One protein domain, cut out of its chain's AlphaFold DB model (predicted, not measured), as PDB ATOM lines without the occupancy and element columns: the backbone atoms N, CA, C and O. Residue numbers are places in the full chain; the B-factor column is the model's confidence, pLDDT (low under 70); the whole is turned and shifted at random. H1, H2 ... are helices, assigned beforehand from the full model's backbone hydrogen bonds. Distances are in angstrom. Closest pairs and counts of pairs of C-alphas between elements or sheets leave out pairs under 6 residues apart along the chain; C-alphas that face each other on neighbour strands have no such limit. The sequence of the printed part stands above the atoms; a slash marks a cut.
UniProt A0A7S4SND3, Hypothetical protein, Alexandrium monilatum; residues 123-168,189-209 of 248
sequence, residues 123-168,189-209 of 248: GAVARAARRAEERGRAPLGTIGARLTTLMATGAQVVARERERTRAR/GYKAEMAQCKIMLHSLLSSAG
ATOM      1  N   GLY A 123     110.353  58.238 124.353       54.91
ATOM      2  CA  GLY A 123     109.083  57.512 124.423       54.91
ATOM      3  C   GLY A 123     108.535  57.370 125.849       54.91
ATOM      4  O   GLY A 123     107.321  57.346 126.047       54.91
ATOM      5  N   ALA A 124     109.407  57.294 126.860       59.00
ATOM      6  CA  ALA A 124     108.993  57.202 128.260       59.00
ATOM      7  C   ALA A 124     108.357  58.509 128.762       59.00
ATOM      8  O   ALA A 124     107.316  58.466 129.417       59.00
ATOM      9  N   VAL A 125     108.920  59.662 128.384       60.00
ATOM     10  CA  VAL A 125     108.380  60.982 128.748       60.00
ATOM     11  C   VAL A 125     107.032  61.238 128.063       60.00
ATOM     12  O   VAL A 125     106.084  61.662 128.724       60.00
ATOM     13  N   ALA A 126     106.891  60.887 126.779       61.31
ATOM     14  CA  ALA A 126     105.623  61.028 126.054       61.31
ATOM     15  C   ALA A 126     104.500  60.131 126.620       61.31
ATOM     16  O   ALA A 126     103.350  60.558 126.731       61.31
ATOM     17  N   ARG A 127     104.823  58.897 127.039       66.19
ATOM     18  CA  ARG A 127     103.853  57.977 127.665       66.19
ATOM     19  C   ARG A 127     103.484  58.376 129.096       66.19
ATOM     20  O   ARG A 127     102.334  58.200 129.494       66.19
ATOM     21  N   ALA A 128     104.429  58.921 129.862       59.31
ATOM     22  CA  ALA A 128     104.159  59.452 131.197       59.31
ATOM     23  C   ALA A 128     103.252  60.694 131.144       59.31
ATOM     24  O   ALA A 128     102.362  60.825 131.982       59.31
ATOM     25  N   ALA A 129     103.421  61.551 130.129       57.28
ATOM     26  CA  ALA A 129     102.562  62.712 129.905       57.28
ATOM     27  C   ALA A 129     101.107  62.315 129.576       57.28
ATOM     28  O   ALA A 129     100.193  62.821 130.222       57.28
ATOM     29  N   ARG A 130     100.880  61.339 128.677       62.44
ATOM     30  CA  ARG A 130      99.518  60.842 128.363       62.44
ATOM     31  C   ARG A 130      98.804  60.216 129.568       62.44
ATOM     32  O   ARG A 130      97.632  60.481 129.797       62.44
ATOM     33  N   ARG A 131      99.517  59.445 130.398       60.31
ATOM     34  CA  ARG A 131      98.939  58.863 131.628       60.31
ATOM     35  C   ARG A 131      98.610  59.895 132.711       60.31
ATOM     36  O   ARG A 131      97.849  59.586 133.628       60.31
ATOM     37  N   ALA A 132      99.214  61.082 132.660       55.12
ATOM     38  CA  ALA A 132      98.882  62.177 133.566       55.12
ATOM     39  C   ALA A 132      97.604  62.913 133.121       55.12
ATOM     40  O   ALA A 132      96.814  63.289 133.984       55.12
ATOM     41  N   GLU A 133      97.366  63.035 131.807       55.12
ATOM     42  CA  GLU A 133      96.118  63.578 131.242       55.12
ATOM     43  C   GLU A 133      94.905  62.686 131.545       55.12
ATOM     44  O   GLU A 133      93.874  63.190 131.984       55.12
ATOM     45  N   GLU A 134      95.041  61.361 131.439       57.41
ATOM     46  CA  GLU A 134      93.953  60.407 131.734       57.41
ATOM     47  C   GLU A 134      93.506  60.396 133.210       57.41
ATOM     48  O   GLU A 134      92.427  59.904 133.531       57.41
ATOM     49  N   ARG A 135      94.319  60.925 134.135       59.38
ATOM     50  CA  ARG A 135      94.042  60.884 135.585       59.38
ATOM     51  C   ARG A 135      93.454  62.170 136.161       59.38
ATOM     52  O   ARG A 135      93.333  62.263 137.380       59.38
ATOM     53  N   GLY A 136      93.131  63.167 135.333       45.03
ATOM     54  CA  GLY A 136      92.497  64.412 135.794       45.03
ATOM     55  C   GLY A 136      93.301  65.186 136.853       45.03
ATOM     56  O   GLY A 136      92.760  66.060 137.528       45.03
ATOM     57  N   ARG A 137      94.596  64.878 137.032       51.00
ATOM     58  CA  ARG A 137      95.486  65.633 137.920       51.00
ATOM     59  C   ARG A 137      95.937  66.886 137.175       51.00
ATOM     60  O   ARG A 137      96.586  66.796 136.140       51.00
ATOM     61  N   ALA A 138      95.566  68.029 137.742       49.03
ATOM     62  CA  ALA A 138      95.861  69.399 137.328       49.03
ATOM     63  C   ALA A 138      97.263  69.624 136.687       49.03
ATOM     64  O   ALA A 138      98.228  68.925 137.012       49.03
ATOM     65  N   PRO A 139      97.414  70.653 135.826       55.69
ATOM     66  CA  PRO A 139      98.419  70.763 134.752       55.69
ATOM     67  C   PRO A 139      99.870  71.037 135.193       55.69
ATOM     68  O   PRO A 139     100.717  71.410 134.385       55.69
ATOM     69  N   LEU A 140     100.223  70.827 136.461       57.12
ATOM     70  CA  LEU A 140     101.600  71.021 136.929       57.12
ATOM     71  C   LEU A 140     102.573  70.020 136.279       57.12
ATOM     72  O   LEU A 140     103.723  70.359 135.997       57.12
ATOM     73  N   GLY A 141     102.097  68.809 135.964       69.00
ATOM     74  CA  GLY A 141     102.889  67.804 135.255       69.00
ATOM     75  C   GLY A 141     103.211  68.190 133.806       69.00
ATOM     76  O   GLY A 141     104.304  67.899 133.321       69.00
ATOM     77  N   THR A 142     102.303  68.893 133.122       72.25
ATOM     78  CA  THR A 142     102.501  69.289 131.718       72.25
ATOM     79  C   THR A 142     103.458  70.471 131.596       72.25
ATOM     80  O   THR A 142     104.269  70.496 130.669       72.25
ATOM     81  N   ILE A 143     103.453  71.397 132.560       78.62
ATOM     82  CA  ILE A 143     104.444  72.481 132.633       78.62
ATOM     83  C   ILE A 143     105.844  71.901 132.867       78.62
ATOM     84  O   ILE A 143     106.770  72.232 132.128       78.62
ATOM     85  N   GLY A 144     105.996  70.980 133.828       83.38
ATOM     86  CA  GLY A 144     107.279  70.321 134.099       83.38
ATOM     87  C   GLY A 144     107.826  69.556 132.888       83.38
ATOM     88  O   GLY A 144     109.006  69.679 132.552       83.38
ATOM     89  N   ALA A 145     106.962  68.831 132.173       79.50
ATOM     90  CA  ALA A 145     107.339  68.128 130.947       79.50
ATOM     91  C   ALA A 145     107.789  69.097 129.840       79.50
ATOM     92  O   ALA A 145     108.852  68.906 129.252       79.50
ATOM     93  N   ARG A 146     107.035  70.176 129.592       81.19
ATOM     94  CA  ARG A 146     107.388  71.183 128.576       81.19
ATOM     95  C   ARG A 146     108.692  71.911 128.903       81.19
ATOM     96  O   ARG A 146     109.492  72.148 128.002       81.19
ATOM     97  N   LEU A 147     108.932  72.229 130.175       82.06
ATOM     98  CA  LEU A 147     110.159  72.893 130.619       82.06
ATOM     99  C   LEU A 147     111.379  71.975 130.466       82.06
ATOM    100  O   LEU A 147     112.434  72.416 130.014       82.06
ATOM    101  N   THR A 148     111.214  70.680 130.744       83.38
ATOM    102  CA  THR A 148     112.259  69.668 130.518       83.38
ATOM    103  C   THR A 148     112.593  69.539 129.032       83.38
ATOM    104  O   THR A 148     113.768  69.530 128.666       83.38
ATOM    105  N   THR A 149     111.580  69.515 128.161       84.75
ATOM    106  CA  THR A 149     111.782  69.497 126.706       84.75
ATOM    107  C   THR A 149     112.508  70.752 126.225       84.75
ATOM    108  O   THR A 149     113.448  70.629 125.449       84.75
ATOM    109  N   LEU A 150     112.136  71.937 126.721       85.12
ATOM    110  CA  LEU A 150     112.796  73.200 126.373       85.12
ATOM    111  C   LEU A 150     114.278  73.211 126.782       85.12
ATOM    112  O   LEU A 150     115.132  73.659 126.022       85.12
ATOM    113  N   MET A 151     114.596  72.702 127.975       86.56
ATOM    114  CA  MET A 151     115.981  72.596 128.442       86.56
ATOM    115  C   MET A 151     116.782  71.596 127.600       86.56
ATOM    116  O   MET A 151     117.932  71.865 127.257       86.56
ATOM    117  N   ALA A 152     116.173  70.468 127.221       82.44
ATOM    118  CA  ALA A 152     116.810  69.464 126.374       82.44
ATOM    119  C   ALA A 152     117.078  69.988 124.953       82.44
ATOM    120  O   ALA A 152     118.182  69.809 124.437       82.44
ATOM    121  N   THR A 153     116.112  70.671 124.331       85.75
ATOM    122  CA  THR A 153     116.302  71.272 123.001       85.75
ATOM    123  C   THR A 153     117.298  72.426 123.054       85.75
ATOM    124  O   THR A 153     118.211  72.476 122.233       85.75
ATOM    125  N   GLY A 154     117.215  73.297 124.064       86.69
ATOM    126  CA  GLY A 154     118.185  74.372 124.277       86.69
ATOM    127  C   GLY A 154     119.618  73.849 124.432       86.69
ATOM    128  O   GLY A 154     120.540  74.381 123.815       86.69
ATOM    129  N   ALA A 155     119.811  72.757 125.179       82.06
ATOM    130  CA  ALA A 155     121.117  72.119 125.322       82.06
ATOM    131  C   ALA A 155     121.658  71.564 123.991       82.06
ATOM    132  O   ALA A 155     122.851  71.704 123.717       82.06
ATOM    133  N   GLN A 156     120.801  70.986 123.142       82.56
ATOM    134  CA  GLN A 156     121.196  70.509 121.809       82.56
ATOM    135  C   GLN A 156     121.594  71.656 120.876       82.56
ATOM    136  O   GLN A 156     122.587  71.540 120.157       82.56
ATOM    137  N   VAL A 157     120.870  72.777 120.917       81.81
ATOM    138  CA  VAL A 157     121.198  73.979 120.134       81.81
ATOM    139  C   VAL A 157     122.566  74.531 120.546       81.81
ATOM    140  O   VAL A 157     123.425  74.749 119.693       81.81
ATOM    141  N   VAL A 158     122.822  74.659 121.854       81.25
ATOM    142  CA  VAL A 158     124.123  75.114 122.379       81.25
ATOM    143  C   VAL A 158     125.250  74.134 122.031       81.25
ATOM    144  O   VAL A 158     126.366  74.559 121.728       81.25
ATOM    145  N   ALA A 159     124.990  72.823 122.047       80.44
ATOM    146  CA  ALA A 159     125.971  71.815 121.644       80.44
ATOM    147  C   ALA A 159     126.332  71.931 120.153       80.44
ATOM    148  O   ALA A 159     127.518  71.998 119.824       80.44
ATOM    149  N   ARG A 160     125.335  72.066 119.266       81.50
ATOM    150  CA  ARG A 160     125.552  72.293 117.825       81.50
ATOM    151  C   ARG A 160     126.309  73.595 117.554       81.50
ATOM    152  O   ARG A 160     127.186  73.636 116.694       81.50
ATOM    153  N   GLU A 161     126.027  74.661 118.300       79.62
ATOM    154  CA  GLU A 161     126.744  75.936 118.168       79.62
ATOM    155  C   GLU A 161     128.209  75.827 118.637       79.62
ATOM    156  O   GLU A 161     129.130  76.358 118.004       79.62
ATOM    157  N   ARG A 162     128.466  75.059 119.704       81.44
ATOM    158  CA  ARG A 162     129.829  74.726 120.150       81.44
ATOM    159  C   ARG A 162     130.592  73.887 119.125       81.44
ATOM    160  O   ARG A 162     131.785  74.110 118.939       81.44
ATOM    161  N   GLU A 163     129.936  72.961 118.435       80.00
ATOM    162  CA  GLU A 163     130.553  72.199 117.341       80.00
ATOM    163  C   GLU A 163     130.867  73.091 116.133       80.00
ATOM    164  O   GLU A 163     131.998  73.077 115.646       80.00
ATOM    165  N   ARG A 164     129.933  73.964 115.728       76.50
ATOM    166  CA  ARG A 164     130.157  74.960 114.662       76.50
ATOM    167  C   ARG A 164     131.339  75.884 114.960       76.50
ATOM    168  O   ARG A 164     132.096  76.236 114.057       76.50
ATOM    169  N   THR A 165     131.516  76.286 116.218       74.75
ATOM    170  CA  THR A 165     132.630  77.160 116.628       74.75
ATOM    171  C   THR A 165     133.953  76.410 116.792       74.75
ATOM    172  O   THR A 165     135.002  76.990 116.509       74.75
ATOM    173  N   ARG A 166     133.933  75.127 117.181       77.50
ATOM    174  CA  ARG A 166     135.130  74.264 117.235       77.50
ATOM    175  C   ARG A 166     135.647  73.871 115.852       77.50
ATOM    176  O   ARG A 166     136.856  73.786 115.675       77.50
ATOM    177  N   ALA A 167     134.758  73.678 114.879       68.81
ATOM    178  CA  ALA A 167     135.126  73.311 113.512       68.81
ATOM    179  C   ALA A 167     135.751  74.464 112.706       68.81
ATOM    180  O   ALA A 167     136.249  74.240 111.606       68.81
ATOM    181  N   ARG A 168     135.757  75.703 113.225       64.25
ATOM    182  CA  ARG A 168     136.447  76.815 112.563       64.25
ATOM    183  C   ARG A 168     137.946  76.748 112.872       64.25
ATOM    184  O   ARG A 168     138.333  77.014 114.014       64.25
ATOM    185  N   GLY A 189     117.467  77.684 108.689       84.19
ATOM    186  CA  GLY A 189     117.014  76.625 109.599       84.19
ATOM    187  C   GLY A 189     117.215  76.987 111.073       84.19
ATOM    188  O   GLY A 189     116.298  76.857 111.881       84.19
ATOM    189  N   TYR A 190     118.374  77.557 111.417       80.50
ATOM    190  CA  TYR A 190     118.660  77.997 112.787       80.50
ATOM    191  C   TYR A 190     117.732  79.128 113.256       80.50
ATOM    192  O   TYR A 190     117.255  79.127 114.393       80.50
ATOM    193  N   LYS A 191     117.431  80.094 112.375       84.75
ATOM    194  CA  LYS A 191     116.484  81.178 112.683       84.75
ATOM    195  C   LYS A 191     115.072  80.645 112.924       84.75
ATOM    196  O   LYS A 191     114.409  81.135 113.837       84.75
ATOM    197  N   ALA A 192     114.643  79.634 112.167       83.12
ATOM    198  CA  ALA A 192     113.359  78.971 112.372       83.12
ATOM    199  C   ALA A 192     113.309  78.207 113.711       83.12
ATOM    200  O   ALA A 192     112.377  78.413 114.491       83.12
ATOM    201  N   GLU A 193     114.339  77.415 114.040       83.25
ATOM    202  CA  GLU A 193     114.428  76.692 115.323       83.25
ATOM    203  C   GLU A 193     114.423  77.655 116.527       83.25
ATOM    204  O   GLU A 193     113.705  77.448 117.513       83.25
ATOM    205  N   MET A 194     115.162  78.768 116.440       86.69
ATOM    206  CA  MET A 194     115.179  79.801 117.482       86.69
ATOM    207  C   MET A 194     113.848  80.553 117.597       86.69
ATOM    208  O   MET A 194     113.433  80.896 118.709       86.69
ATOM    209  N   ALA A 195     113.158  80.808 116.483       86.44
ATOM    210  CA  ALA A 195     111.820  81.393 116.504       86.44
ATOM    211  C   ALA A 195     110.822  80.461 117.209       86.44
ATOM    212  O   ALA A 195     110.069  80.910 118.075       86.44
ATOM    213  N   GLN A 196     110.881  79.157 116.932       86.81
ATOM    214  CA  GLN A 196     110.031  78.163 117.581       86.81
ATOM    215  C   GLN A 196     110.308  78.059 119.089       86.81
ATOM    216  O   GLN A 196     109.369  78.043 119.887       86.81
ATOM    217  N   CYS A 197     111.578  78.084 119.511       85.62
ATOM    218  CA  CYS A 197     111.937  78.115 120.933       85.62
ATOM    219  C   CYS A 197     111.385  79.359 121.646       85.62
ATOM    220  O   CYS A 197     110.880  79.252 122.765       85.62
ATOM    221  N   LYS A 198     111.420  80.530 120.996       89.00
ATOM    222  CA  LYS A 198     110.833  81.767 121.542       89.00
ATOM    223  C   LYS A 198     109.318  81.665 121.702       89.00
ATOM    224  O   LYS A 198     108.802  82.072 122.740       89.00
ATOM    225  N   ILE A 199     108.616  81.103 120.716       89.50
ATOM    226  CA  ILE A 199     107.161  80.897 120.781       89.50
ATOM    227  C   ILE A 199     106.809  79.949 121.936       89.50
ATOM    228  O   ILE A 199     105.927  80.263 122.737       89.50
ATOM    229  N   MET A 200     107.533  78.833 122.079       87.12
ATOM    230  CA  MET A 200     107.316  77.887 123.181       87.12
ATOM    231  C   MET A 200     107.569  78.524 124.550       87.12
ATOM    232  O   MET A 200     106.762  78.357 125.463       87.12
ATOM    233  N   LEU A 201     108.655  79.290 124.692       88.25
ATOM    234  CA  LEU A 201     108.958  80.001 125.932       88.25
ATOM    235  C   LEU A 201     107.862  81.020 126.274       88.25
ATOM    236  O   LEU A 201     107.431  81.097 127.422       88.25
ATOM    237  N   HIS A 202     107.376  81.771 125.285       88.25
ATOM    238  CA  HIS A 202     106.311  82.750 125.492       88.25
ATOM    239  C   HIS A 202     104.986  82.084 125.887       88.25
ATOM    240  O   HIS A 202     104.300  82.561 126.788       88.25
ATOM    241  N   SER A 203     104.650  80.948 125.268       86.12
ATOM    242  CA  SER A 203     103.488  80.136 125.649       86.12
ATOM    243  C   SER A 203     103.590  79.644 127.098       86.12
ATOM    244  O   SER A 203     102.618  79.738 127.848       86.12
ATOM    245  N   LEU A 204     104.775  79.191 127.523       85.81
ATOM    246  CA  LEU A 204     105.017  78.758 128.899       85.81
ATOM    247  C   LEU A 204     104.879  79.902 129.905       85.81
ATOM    248  O   LEU A 204     104.163  79.752 130.893       85.81
ATOM    249  N   LEU A 205     105.510  81.047 129.637       87.38
ATOM    250  CA  LEU A 205     105.427  82.225 130.505       87.38
ATOM    251  C   LEU A 205     103.984  82.733 130.632       87.38
ATOM    252  O   LEU A 205     103.534  82.999 131.744       87.38
ATOM    253  N   SER A 206     103.246  82.766 129.518       89.56
ATOM    254  CA  SER A 206     101.826  83.132 129.497       89.56
ATOM    255  C   SER A 206     100.980  82.176 130.346       89.56
ATOM    256  O   SER A 206     100.204  82.615 131.190       89.56
ATOM    257  N   SER A 207     101.194  80.859 130.216       88.06
ATOM    258  CA  SER A 207     100.470  79.861 131.021       88.06
ATOM    259  C   SER A 207     100.784  79.921 132.519       88.06
ATOM    260  O   SER A 207      99.960  79.525 133.337       88.06
ATOM    261  N   ALA A 208     101.958  80.440 132.886       85.06
ATOM    262  CA  ALA A 208     102.366  80.635 134.272       85.06
ATOM    263  C   ALA A 208     101.859  81.960 134.874       85.06
ATOM    264  O   ALA A 208     102.172  82.256 136.026       85.06
ATOM    265  N   GLY A 209     101.120  82.778 134.109       90.56
ATOM    266  CA  GLY A 209     100.689  84.112 134.539       90.56
ATOM    267  C   GLY A 209     101.849  85.094 134.731       90.56
ATOM    268  O   GLY A 209     101.684  86.125 135.381       90.56
TER     269      GLY A 209
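This is residues 123 to 168 and 189 to 209 of the 248 residues of the protein "Hypothetical protein" of Alexandrium monilatum (UniProt A0A7S4SND3). One long helix, H2, has two shorter helices packing on different sides of its first half: H1, which folds back with it as a helical hairpin, and H3. Residues 162 to 168, of which 162 to 166 belong to H2, stick out at one end, and the turn between H1 and H2 sticks out at residues 134 to 139. The printed part has 67 residues with three named helices, in the order H1, H2, H3, and no named strand: the class is all helix. It is loose, with a radius of gyration of the C-alphas of 15.1 A, and only just elongated, spanning 51 by 28 by 16 A.

Find C-alpha 123 at (109.083, 57.512, 124.423); from there H1 runs through residues 123 to 133, 15.9 A. Look next at C-alpha 140, at (101.600, 71.021, 136.929), where H2 begins; it takes residues 140 to 166 and is 39.0 A long. H3 takes residues 189 to 207, 27.3 A, and ends at C-alpha 207, at (100.470, 79.861, 131.021).

Begin at H1, which touches H2; the closest C-alphas are those of Ala 129 and Thr 142, 6.8 A apart. H2 touches H1 with residues 141 to 145 alone. The two run opposite ways at a shallow tilt of 26 degrees. H2 touches H3 with residues 143 to 150 alone, and H3 touches H2 with residues 197 to 204 alone; their closest C-alphas, of Ile 143 and Leu 204, are 7.3 A apart. These two also run opposite ways, at a shallow tilt of 26 degrees. H1 and H3 are apart. In H1, H2 and H3 every O i to N i+4 pair is within hydrogen-bond range.

The two C-alphas farthest apart are those of Gly 136 and Arg 168, 51.2 A. Look for the cut after residue 168: residues 169 to 188 are not printed, and C-alphas 168 and 189 are 19.7 A apart. The link from H1 to H2 is short, with 6 residues. The mean pLDDT of the printed part is 75.7, and residues 123 to 141 and 167 to 168 are under 70.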